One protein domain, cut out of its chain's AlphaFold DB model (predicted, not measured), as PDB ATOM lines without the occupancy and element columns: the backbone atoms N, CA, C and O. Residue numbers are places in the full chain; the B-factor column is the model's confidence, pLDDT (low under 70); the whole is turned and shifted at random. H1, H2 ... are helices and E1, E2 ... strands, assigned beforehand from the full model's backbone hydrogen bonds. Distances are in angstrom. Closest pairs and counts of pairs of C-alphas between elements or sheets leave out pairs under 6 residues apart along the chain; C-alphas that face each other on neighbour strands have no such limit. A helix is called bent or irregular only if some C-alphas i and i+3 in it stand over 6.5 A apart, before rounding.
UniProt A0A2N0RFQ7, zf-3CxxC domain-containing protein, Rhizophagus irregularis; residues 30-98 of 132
ATOM      1  N   TRP A  30      14.944 -15.357  89.441       82.38
ATOM      2  CA  TRP A  30      14.620 -14.817  90.757       82.38
ATOM      3  C   TRP A  30      15.524 -15.465  91.804       82.38
ATOM      4  O   TRP A  30      15.503 -16.682  91.963       82.38
ATOM      5  N   ASN A  31      16.301 -14.661  92.535       86.62
ATOM      6  CA  ASN A  31      17.147 -15.117  93.645       86.62
ATOM      7  C   ASN A  31      18.037 -16.334  93.293       86.62
ATOM      8  O   ASN A  31      17.976 -17.357  93.971       86.62
ATOM      9  N   ASN A  32      18.808 -16.267  92.200       88.62
ATOM     10  CA  ASN A  32      19.628 -17.376  91.672       88.62
ATOM     11  C   ASN A  32      18.842 -18.642  91.268       88.62
ATOM     12  O   ASN A  32      19.416 -19.725  91.138       88.62
ATOM     13  N   HIS A  33      17.533 -18.517  91.042       90.19
ATOM     14  CA  HIS A  33      16.692 -19.579  90.505       90.19
ATOM     15  C   HIS A  33      16.160 -19.203  89.133       90.19
ATOM     16  O   HIS A  33      15.809 -18.054  88.882       90.19
ATOM     17  N   TYR A  34      16.041 -20.203  88.270       89.88
ATOM     18  CA  TYR A  34      15.458 -20.082  86.951       89.88
ATOM     19  C   TYR A  34      14.075 -20.726  86.906       89.88
ATOM     20  O   TYR A  34      13.846 -21.814  87.449       89.88
ATOM     21  N   ARG A  35      13.134 -20.043  86.259       88.19
ATOM     22  CA  ARG A  35      11.760 -20.504  86.119       88.19
ATOM     23  C   ARG A  35      11.654 -21.519  84.979       88.19
ATOM     24  O   ARG A  35      12.037 -21.245  83.846       88.19
ATOM     25  N   VAL A  36      11.080 -22.681  85.273       88.12
ATOM     26  CA  VAL A  36      10.972 -23.825  84.355       88.12
ATOM     27  C   VAL A  36       9.562 -24.418  84.357       88.12
ATOM     28  O   VAL A  36       8.736 -24.125  85.230       88.12
ATOM     29  N   PHE A  37       9.284 -25.279  83.378       88.38
ATOM     30  CA  PHE A  37       8.147 -26.188  83.433       88.38
ATOM     31  C   PHE A  37       8.570 -27.469  84.153       88.38
ATOM     32  O   PHE A  37       9.436 -28.192  83.668       88.38
ATOM     33  N   GLY A  38       7.976 -27.747  85.313       90.25
ATOM     34  CA  GLY A  38       8.282 -28.914  86.134       90.25
ATOM     35  C   GLY A  38       7.149 -29.936  86.157       90.25
ATOM     36  O   GLY A  38       5.977 -29.574  86.278       90.25
ATOM     37  N   ASN A  39       7.508 -31.216  86.110       92.31
ATOM     38  CA  ASN A  39       6.630 -32.339  86.421       92.31
ATOM     39  C   ASN A  39       6.863 -32.763  87.868       92.31
ATOM     40  O   ASN A  39       7.982 -33.083  88.258       92.31
ATOM     41  N   TRP A  40       5.801 -32.767  88.658       93.06
ATOM     42  CA  TRP A  40       5.832 -32.966  90.098       93.06
ATOM     43  C   TRP A  40       5.143 -34.251  90.506       93.06
ATOM     44  O   TRP A  40       4.178 -34.700  89.880       93.06
ATOM     45  N   LYS A  41       5.613 -34.798  91.623       93.62
ATOM     46  CA  LYS A  41       5.024 -35.942  92.301       93.62
ATOM     47  C   LYS A  41       5.004 -35.689  93.803       93.62
ATOM     48  O   LYS A  41       5.995 -35.262  94.387       93.62
ATOM     49  N   CYS A  42       3.887 -36.010  94.441       93.12
ATOM     50  CA  CYS A  42       3.827 -36.110  95.890       93.12
ATOM     51  C   CYS A  42       4.232 -37.522  96.314       93.12
ATOM     52  O   CYS A  42       3.606 -38.488  95.890       93.12
ATOM     53  N   LEU A  43       5.250 -37.657  97.154       91.56
ATOM     54  CA  LEU A  43       5.695 -38.940  97.695       91.56
ATOM     55  C   LEU A  43       4.733 -39.494  98.753       91.56
ATOM     56  O   LEU A  43       4.677 -40.701  98.940       91.56
ATOM     57  N   ASN A  44       3.923 -38.634  99.379       92.75
ATOM     58  CA  ASN A  44       2.927 -39.057 100.362       92.75
ATOM     59  C   ASN A  44       1.699 -39.717  99.694       92.75
ATOM     60  O   ASN A  44       1.401 -40.877  99.940       92.75
ATOM     61  N   CYS A  45       1.014 -39.020  98.777       93.25
ATOM     62  CA  CYS A  45      -0.215 -39.534  98.142       93.25
ATOM     63  C   CYS A  45      -0.059 -39.970  96.677       93.25
ATOM     64  O   CYS A  45      -1.053 -40.218  95.998       93.25
ATOM     65  N   GLN A  46       1.170 -39.991  96.151       93.19
ATOM     66  CA  GLN A  46       1.505 -40.378  94.770       93.19
ATOM     67  C   GLN A  46       0.880 -39.506  93.660       93.19
ATOM     68  O   GLN A  46       1.068 -39.790  92.474       93.19
ATOM     69  N   ASN A  47       0.183 -38.416  94.012       92.62
ATOM     70  CA  ASN A  47      -0.404 -37.481  93.053       92.62
ATOM     71  C   ASN A  47       0.673 -36.855  92.160       92.62
ATOM     72  O   ASN A  47       1.717 -36.437  92.661       92.62
ATOM     73  N   ARG A  48       0.388 -36.732  90.862       93.31
ATOM     74  CA  ARG A  48       1.280 -36.122  89.868       93.31
ATOM     75  C   ARG A  48       0.622 -34.906  89.229       93.31
ATOM     76  O   ARG A  48      -0.595 -34.886  89.062       93.31
ATOM     77  N   TRP A  49       1.406 -33.881  88.916       91.06
ATOM     78  CA  TRP A  49       0.929 -32.684  88.220       91.06
ATOM     79  C   TRP A  49       2.076 -31.969  87.519       91.06
ATOM     80  O   TRP A  49       3.232 -32.144  87.884       91.06
ATOM     81  N   SER A  50       1.755 -31.125  86.548       87.94
ATOM     82  CA  SER A  50       2.735 -30.258  85.898       87.94
ATOM     83  C   SER A  50       2.506 -28.799  86.287       87.94
ATOM     84  O   SER A  50       1.384 -28.399  86.609       87.94
ATOM     85  N   SER A  51       3.570 -27.997  86.284       85.00
ATOM     86  CA  SER A  51       3.510 -26.576  86.622       85.00
ATOM     87  C   SER A  51       4.561 -25.773  85.863       85.00
ATOM     88  O   SER A  51       5.734 -26.126  85.871       85.00
ATOM     89  N   ALA A  52       4.156 -24.642  85.283       81.25
ATOM     90  CA  ALA A  52       5.069 -23.626  84.748       81.25
ATOM     91  C   ALA A  52       5.514 -22.619  85.832       81.25
ATOM     92  O   ALA A  52       6.095 -21.570  85.546       81.25
ATOM     93  N   TYR A  53       5.161 -22.878  87.091       82.94
ATOM     94  CA  TYR A  53       5.525 -22.070  88.250       82.94
ATOM     95  C   TYR A  53       6.478 -22.841  89.152       82.94
ATOM     96  O   TYR A  53       6.235 -23.035  90.345       82.94
ATOM     97  N   THR A  54       7.540 -23.335  88.533       88.81
ATOM     98  CA  THR A  54       8.611 -24.072  89.185       88.81
ATOM     99  C   THR A  54       9.883 -23.264  89.068       88.81
ATOM    100  O   THR A  54      10.232 -22.818  87.981       88.81
ATOM    101  N   TRP A  55      10.544 -23.068  90.199       91.44
ATOM    102  CA  TRP A  55      11.830 -22.390  90.285       91.44
ATOM    103  C   TRP A  55      12.864 -23.428  90.661       91.44
ATOM    104  O   TRP A  55      12.634 -24.150  91.631       91.44
ATOM    105  N   ILE A  56      13.944 -23.518  89.889       94.31
ATOM    106  CA  ILE A  56      15.066 -24.421  90.158       94.31
ATOM    107  C   ILE A  56      16.375 -23.640  90.219       94.31
ATOM    108  O   ILE A  56      16.452 -22.570  89.625       94.31
ATOM    109  N   SER A  57      17.395 -24.151  90.903       93.81
ATOM    110  CA  SER A  57      18.723 -23.524  90.938       93.81
ATOM    111  C   SER A  57      19.225 -23.219  89.521       93.81
ATOM    112  O   SER A  57      19.297 -24.112  88.671       93.81
ATOM    113  N   LEU A  58      19.575 -21.953  89.264       91.19
ATOM    114  CA  LEU A  58      20.079 -21.504  87.964       91.19
ATOM    115  C   LEU A  58      21.368 -22.245  87.595       91.19
ATOM    116  O   LEU A  58      21.525 -22.688  86.460       91.19
ATOM    117  N   GLN A  59      22.255 -22.454  88.569       90.62
ATOM    118  CA  GLN A  59      23.473 -23.231  88.367       90.62
ATOM    119  C   GLN A  59      23.148 -24.666  87.934       90.62
ATOM    120  O   GLN A  59      23.703 -25.153  86.954       90.62
ATOM    121  N   LYS A  60      22.213 -25.339  88.619       91.94
ATOM    122  CA  LYS A  60      21.821 -26.715  88.267       91.94
ATOM    123  C   LYS A  60      21.179 -26.802  86.887       91.94
ATOM    124  O   LYS A  60      21.402 -27.787  86.190       91.94
ATOM    125  N   PHE A  61      20.413 -25.781  86.503       91.00
ATOM    126  CA  PHE A  61      19.835 -25.661  85.168       91.00
ATOM    127  C   PHE A  61      20.920 -25.556  84.088       91.00
ATOM    128  O   PHE A  61      20.882 -26.307  83.117       91.00
ATOM    129  N   ILE A  62      21.906 -24.672  84.280       88.00
ATOM    130  CA  ILE A  62      23.026 -24.472  83.345       88.00
ATOM    131  C   ILE A  62      23.867 -25.747  83.223       88.00
ATOM    132  O   ILE A  62      24.188 -26.187  82.124       88.00
ATOM    133  N   GLU A  63      24.187 -26.371  84.354       87.44
ATOM    134  CA  GLU A  63      25.001 -27.588  84.406       87.44
ATOM    135  C   GLU A  63      24.224 -28.859  84.011       87.44
ATOM    136  O   GLU A  63      24.818 -29.933  83.942       87.44
ATOM    137  N   GLN A  64      22.907 -28.758  83.791       83.44
ATOM    138  CA  GLN A  64      21.995 -29.878  83.513       83.44
ATOM    139  C   GLN A  64      22.130 -31.034  84.521       83.44
ATOM    140  O   GLN A  64      22.071 -32.214  84.171       83.44
ATOM    141  N   LYS A  65      22.324 -30.702  85.802       86.00
ATOM    142  CA  LYS A  65      22.514 -31.692  86.871       86.00
ATOM    143  C   LYS A  65      21.192 -32.146  87.481       86.00
ATOM    144  O   LYS A  65      20.168 -31.466  87.411       86.00
ATOM    145  N   HIS A  66      21.253 -33.302  88.141       86.69
ATOM    146  CA  HIS A  66      20.162 -33.809  88.964       86.69
ATOM    147  C   HIS A  66      19.827 -32.817  90.090       86.69
ATOM    148  O   HIS A  66      20.730 -32.290  90.747       86.69
ATOM    149  N   LEU A  67      18.530 -32.593  90.308       90.06
ATOM    150  CA  LEU A  67      18.014 -31.706  91.349       90.06
ATOM    151  C   LEU A  67      17.767 -32.488  92.637       90.06
ATOM    152  O   LEU A  67      17.151 -33.553  92.614       90.06
ATOM    153  N   VAL A  68      18.203 -31.948  93.769       88.69
ATOM    154  CA  VAL A  68      17.862 -32.473  95.096       88.69
ATOM    155  C   VAL A  68      16.889 -31.544  95.814       88.69
ATOM    156  O   VAL A  68      16.585 -30.444  95.351       88.69
ATOM    157  N   GLN A  69      16.356 -31.993  96.949       85.12
ATOM    158  CA  GLN A  69      15.505 -31.146  97.775       85.12
ATOM    159  C   GLN A  69      16.268 -29.878  98.188       85.12
ATOM    160  O   GLN A  69      17.407 -29.957  98.639       85.12
ATOM    161  N   GLY A  70      15.645 -28.715  97.999       86.00
ATOM    162  CA  GLY A  70      16.292 -27.409  98.169       86.00
ATOM    163  C   GLY A  70      16.803 -26.791  96.864       86.00
ATOM    164  O   GLY A  70      16.907 -25.573  96.796       86.00
ATOM    165  N   ASP A  71      17.006 -27.577  95.798       91.50
ATOM    166  CA  ASP A  71      17.300 -27.032  94.464       91.50
ATOM    167  C   ASP A  71      16.035 -26.531  93.748       91.50
ATOM    168  O   ASP A  71      16.137 -26.003  92.643       91.50
ATOM    169  N   PHE A  72      14.841 -26.738  94.317       90.75
ATOM    170  CA  PHE A  72      13.560 -26.389  93.702       90.75
ATOM    171  C   PHE A  72      12.497 -25.930  94.708       90.75
ATOM    172  O   PHE A  72      12.454 -26.402  95.844       90.75
ATOM    173  N   PHE A  73      11.586 -25.048  94.271       86.12
ATOM    174  CA  PHE A  73      10.575 -24.413  95.135       86.12
ATOM    175  C   PHE A  73       9.186 -24.249  94.481       86.12
ATOM    176  O   PHE A  73       8.991 -24.481  93.284       86.12
ATOM    177  N   MET A  74       8.233 -23.758  95.293       81.19
ATOM    178  CA  MET A  74       6.902 -23.209  94.949       81.19
ATOM    179  C   MET A  74       5.748 -24.184  94.681       81.19
ATOM    180  O   MET A  74       4.631 -23.725  94.426       81.19
ATOM    181  N   GLN A  75       5.955 -25.500  94.732       85.44
ATOM    182  CA  GLN A  75       4.881 -26.455  94.443       85.44
ATOM    183  C   GLN A  75       4.559 -27.357  95.626       85.44
ATOM    184  O   GLN A  75       5.379 -28.154  96.071       85.44
ATOM    185  N   ASN A  76       3.299 -27.279  96.046       87.19
ATOM    186  CA  ASN A  76       2.734 -28.084  97.117       87.19
ATOM    187  C   ASN A  76       1.656 -29.005  96.551       87.19
ATOM    188  O   ASN A  76       0.872 -28.627  95.670       87.19
ATOM    189  N   CYS A  77       1.551 -30.205  97.110       90.25
ATOM    190  CA  CYS A  77       0.515 -31.149  96.730       90.25
ATOM    191  C   CYS A  77      -0.842 -30.656  97.236       90.25
ATOM    192  O   CYS A  77      -1.069 -30.576  98.438       90.25
ATOM    193  N   LYS A  78      -1.795 -30.394  96.337       86.44
ATOM    194  CA  LYS A  78      -3.133 -29.900  96.719       86.44
ATOM    195  C   LYS A  78      -3.895 -30.830  97.670       86.44
ATOM    196  O   LYS A  78      -4.723 -30.351  98.437       86.44
ATOM    197  N   LYS A  79      -3.634 -32.142  97.604       87.00
ATOM    198  CA  LYS A  79      -4.259 -33.136  98.489       87.00
ATOM    199  C   LYS A  79      -3.635 -33.112  99.887       87.00
ATOM    200  O   LYS A  79      -4.363 -33.070 100.868       87.00
ATOM    201  N   CYS A  80      -2.305 -33.082  99.965       89.94
ATOM    202  CA  CYS A  80      -1.557 -33.210 101.221       89.94
ATOM    203  C   CYS A  80      -1.324 -31.875 101.942       89.94
ATOM    204  O   CYS A  80      -1.233 -31.841 103.163       89.94
ATOM    205  N   LYS A  81      -1.305 -30.750 101.212       84.69
ATOM    206  CA  LYS A  81      -1.123 -29.414 101.800       84.69
ATOM    207  C   LYS A  81      -2.150 -29.126 102.898       84.69
ATOM    208  O   LYS A  81      -1.820 -28.464 103.869       84.69
ATOM    209  N   LYS A  82      -3.382 -29.636 102.765       80.62
ATOM    210  CA  LYS A  82      -4.441 -29.452 103.773       80.62
ATOM    211  C   LYS A  82      -4.060 -29.995 105.156       80.62
ATOM    212  O   LYS A  82      -4.545 -29.470 106.147       80.62
ATOM    213  N   ASN A  83      -3.181 -30.994 105.205       80.12
ATOM    214  CA  ASN A  83      -2.771 -31.676 106.428       80.12
ATOM    215  C   ASN A  83      -1.316 -31.351 106.813       80.12
ATOM    216  O   ASN A  83      -0.740 -32.073 107.620       80.12
ATOM    217  N   ASN A  84      -0.697 -30.328 106.199       78.69
ATOM    218  CA  ASN A  84       0.722 -29.973 106.371       78.69
ATOM    219  C   ASN A  84       1.688 -31.173 106.240       78.69
ATOM    220  O   ASN A  84       2.726 -31.222 106.891       78.69
ATOM    221  N   ASN A  85       1.336 -32.157 105.406       82.25
ATOM    222  CA  ASN A  85       2.096 -33.397 105.211       82.25
ATOM    223  C   ASN A  85       2.484 -33.602 103.736       82.25
ATOM    224  O   ASN A  85       2.530 -34.729 103.222       82.25
ATOM    225  N   ASP A  86       2.681 -32.506 103.004       83.62
ATOM    226  CA  ASP A  86       3.102 -32.559 101.619       83.62
ATOM    227  C   ASP A  86       4.599 -32.854 101.507       83.62
ATOM    228  O   ASP A  86       5.456 -32.075 101.892       83.62
ATOM    229  N   ASN A  87       4.912 -34.002 100.913       89.06
ATOM    230  CA  ASN A  87       6.266 -34.351 100.512       89.06
ATOM    231  C   ASN A  87       6.310 -34.327  98.982       89.06
ATOM    232  O   ASN A  87       5.816 -35.259  98.344       89.06
ATOM    233  N   CYS A  88       6.763 -33.221  98.391       91.19
ATOM    234  CA  CYS A  88       6.720 -32.992  96.947       91.19
ATOM    235  C   CYS A  88       8.127 -33.002  96.358       91.19
ATOM    236  O   CYS A  88       9.021 -32.341  96.874       91.19
ATOM    237  N   THR A  89       8.295 -33.699  95.239       92.81
ATOM    238  CA  THR A  89       9.539 -33.708  94.471       92.81
ATOM    239  C   THR A  89       9.260 -33.477  92.993       92.81
ATOM    240  O   THR A  89       8.159 -33.760  92.499       92.81
ATOM    241  N   ILE A  90      10.259 -32.962  92.286       92.12
ATOM    242  CA  ILE A  90      10.238 -32.805  90.838       92.12
ATOM    243  C   ILE A  90      10.813 -34.066  90.186       92.12
ATOM    244  O   ILE A  90      11.891 -34.526  90.544       92.12
ATOM    245  N   SER A  91      10.085 -34.658  89.240       87.44
ATOM    246  CA  SER A  91      10.550 -35.841  88.507       87.44
ATOM    247  C   SER A  91      11.318 -35.481  87.239       87.44
ATOM    248  O   SER A  91      12.193 -36.227  86.820       87.44
ATOM    249  N   ASN A  92      10.948 -34.375  86.591       89.88
ATOM    250  CA  ASN A  92      11.632 -33.848  85.412       89.88
ATOM    251  C   ASN A  92      11.284 -32.364  85.233       89.88
ATOM    252  O   ASN A  92      10.227 -31.919  85.695       89.88
ATOM    253  N   TYR A  93      12.119 -31.620  84.517       91.81
ATOM    254  CA  TYR A  93      11.850 -30.248  84.110       91.81
ATOM    255  C   TYR A  93      12.280 -29.998  82.668       91.81
ATOM    256  O   TYR A  93      13.097 -30.717  82.102       91.81
ATOM    257  N   LYS A  94      11.727 -28.942  82.078       88.25
ATOM    258  CA  LYS A  94      12.184 -28.396  80.802       88.25
ATOM    259  C   LYS A  94      12.160 -26.867  80.833       88.25
ATOM    260  O   LYS A  94      11.397 -26.302  81.629       88.25
ATOM    261  N   PRO A  95      12.965 -26.190  79.993       85.56
ATOM    262  CA  PRO A  95      12.868 -24.745  79.828       85.56
ATOM    263  C   PRO A  95      11.420 -24.316  79.583       85.56
ATOM    264  O   PRO A  95      10.634 -25.044  78.970       85.56
ATOM    265  N   LEU A  96      11.052 -23.138  80.082       77.81
ATOM    266  CA  LEU A  96       9.769 -22.555  79.722       77.81
ATOM    267  C   LEU A  96       9.797 -22.146  78.253       77.81
ATOM    268  O   LEU A  96      10.580 -21.289  77.856       77.81
ATOM    269  N   GLU A  97       8.911 -22.737  77.467       67.94
ATOM    270  CA  GLU A  97       8.640 -22.286  76.110       67.94
ATOM    271  C   GLU A  97       7.709 -21.071  76.180       67.94
ATOM    272  O   GLU A  97       6.765 -21.018  76.981       67.94
ATOM    273  N   LEU A  98       7.993 -20.058  75.363       60.50
ATOM    274  CA  LEU A  98       7.079 -18.940  75.196       60.50
ATOM    275  C   LEU A  98       5.836 -19.475  74.485       60.50
ATOM    276  O   LEU A  98       5.948 -20.130  73.456       60.50
TER     277      LEU A  98
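Overview. This is residues 30 to 98 of the 132 residues of the protein "zf-3CxxC domain-containing protein" of Rhizophagus irregularis (UniProt A0A2N0RFQ7). The picture is a small, strongly twisted sheet of three sharply bent antiparallel strands, E2, E1 and E3, with the short helix H1 at one end of it. From H1 a long stretch with no named element, residues 63 to 87, runs back to the start of E3, and on its way residues 72 to 73 pair with residues 55 to 56 of E2. The printed part has 69 residues with three named strands and one named helix, in the order E1, E2, H1, E3 along the chain, and the sheet runs E2, E1, E3, all antiparallel. The class is mostly strand, though under half of the printed residues are in named elements. The whole is compact, with a radius of gyration of the C-alphas of 11.9 A, and it spans 34 by 24 by 19 A.

Along the chain. Start at Trp 30, the first printed residue, and go on to C-alpha 33 at (16.692, -19.579, 90.505), where E1 begins. E1 holds residues 33 to 42 and measures 21.6 A from first to last C-alpha; look at residue 36, where it bends by 84 degrees. After five residues, find C-alpha 48 at (1.280, -36.122, 89.868): here E2 begins, residues 48 to 57, 21.5 A long, and it bends by 83 degrees at residue 52. H1 follows at once with residues 58 to 62 and is 6.2 A long. Then read through residues 63 to 87, whose C-alphas lie 5 to 20 A from the mean of all C-alphas, until you reach E3, residues 88 to 95. E3 is 20.0 A long, bends by 65 degrees at residue 91 and ends with C-alpha 95 at (12.868, -24.745, 79.828).

Arrangement. Begin with the sheet, in which E1 is the inner strand and E2 and E3 are the edge strands. E1 and E2 form a hairpin, antiparallel, with 146 degrees between their directions. Look at C-alphas 52 and 37, which face each other at 4.2 A, and at N 38 and O 51, which are within hydrogen-bond range at 2.8 A; farther along the pair, N 34 and O 56 are also 2.8 A apart. On the other side of E1, E3 is its antiparallel neighbour, at 136 degrees. There C-alphas 38 and 93 face each other at 4.3 A, and N 39 and O 92 are within hydrogen-bond range at 2.8 A, as are N 89 and O 41 at 2.9 A. The C-alphas of the sheet lie up to 6.3 A off the best plane through them. From the sheet go to H1, which is on it at a height over the sheet of 7.4 A. H1 lies over E1, but only just, with 3 of its 5 C-alphas falling on that strand. The closest C-alphas of H1 and E1 are those of Leu 58 and His 33, 4.7 A apart. Inside H1, every O i to N i+4 pair is within hydrogen-bond range. E2, H1 and E3 make a split strand-helix-strand unit, two strands of one sheet that follow each other among the strands, with a helix between them along the chain and E1 between them in the sheet; its crossover is right-handed.

Size, cuts and confidence. The two C-alphas farthest apart are those of Glu 63 and Asn 83, at 35.7 A, while the first and last printed C-alphas, of Trp 30 and Leu 98, are 17.8 A apart. The printed part has no cut. The links from E1 to E2 and from E2 to H1 are tight, and the link from H1 to E3, 25 residues, is long. The mean pLDDT of the printed part is 87.6; look at residues 97 to 98 for the two printed residues under 70, where the model's confidence is low.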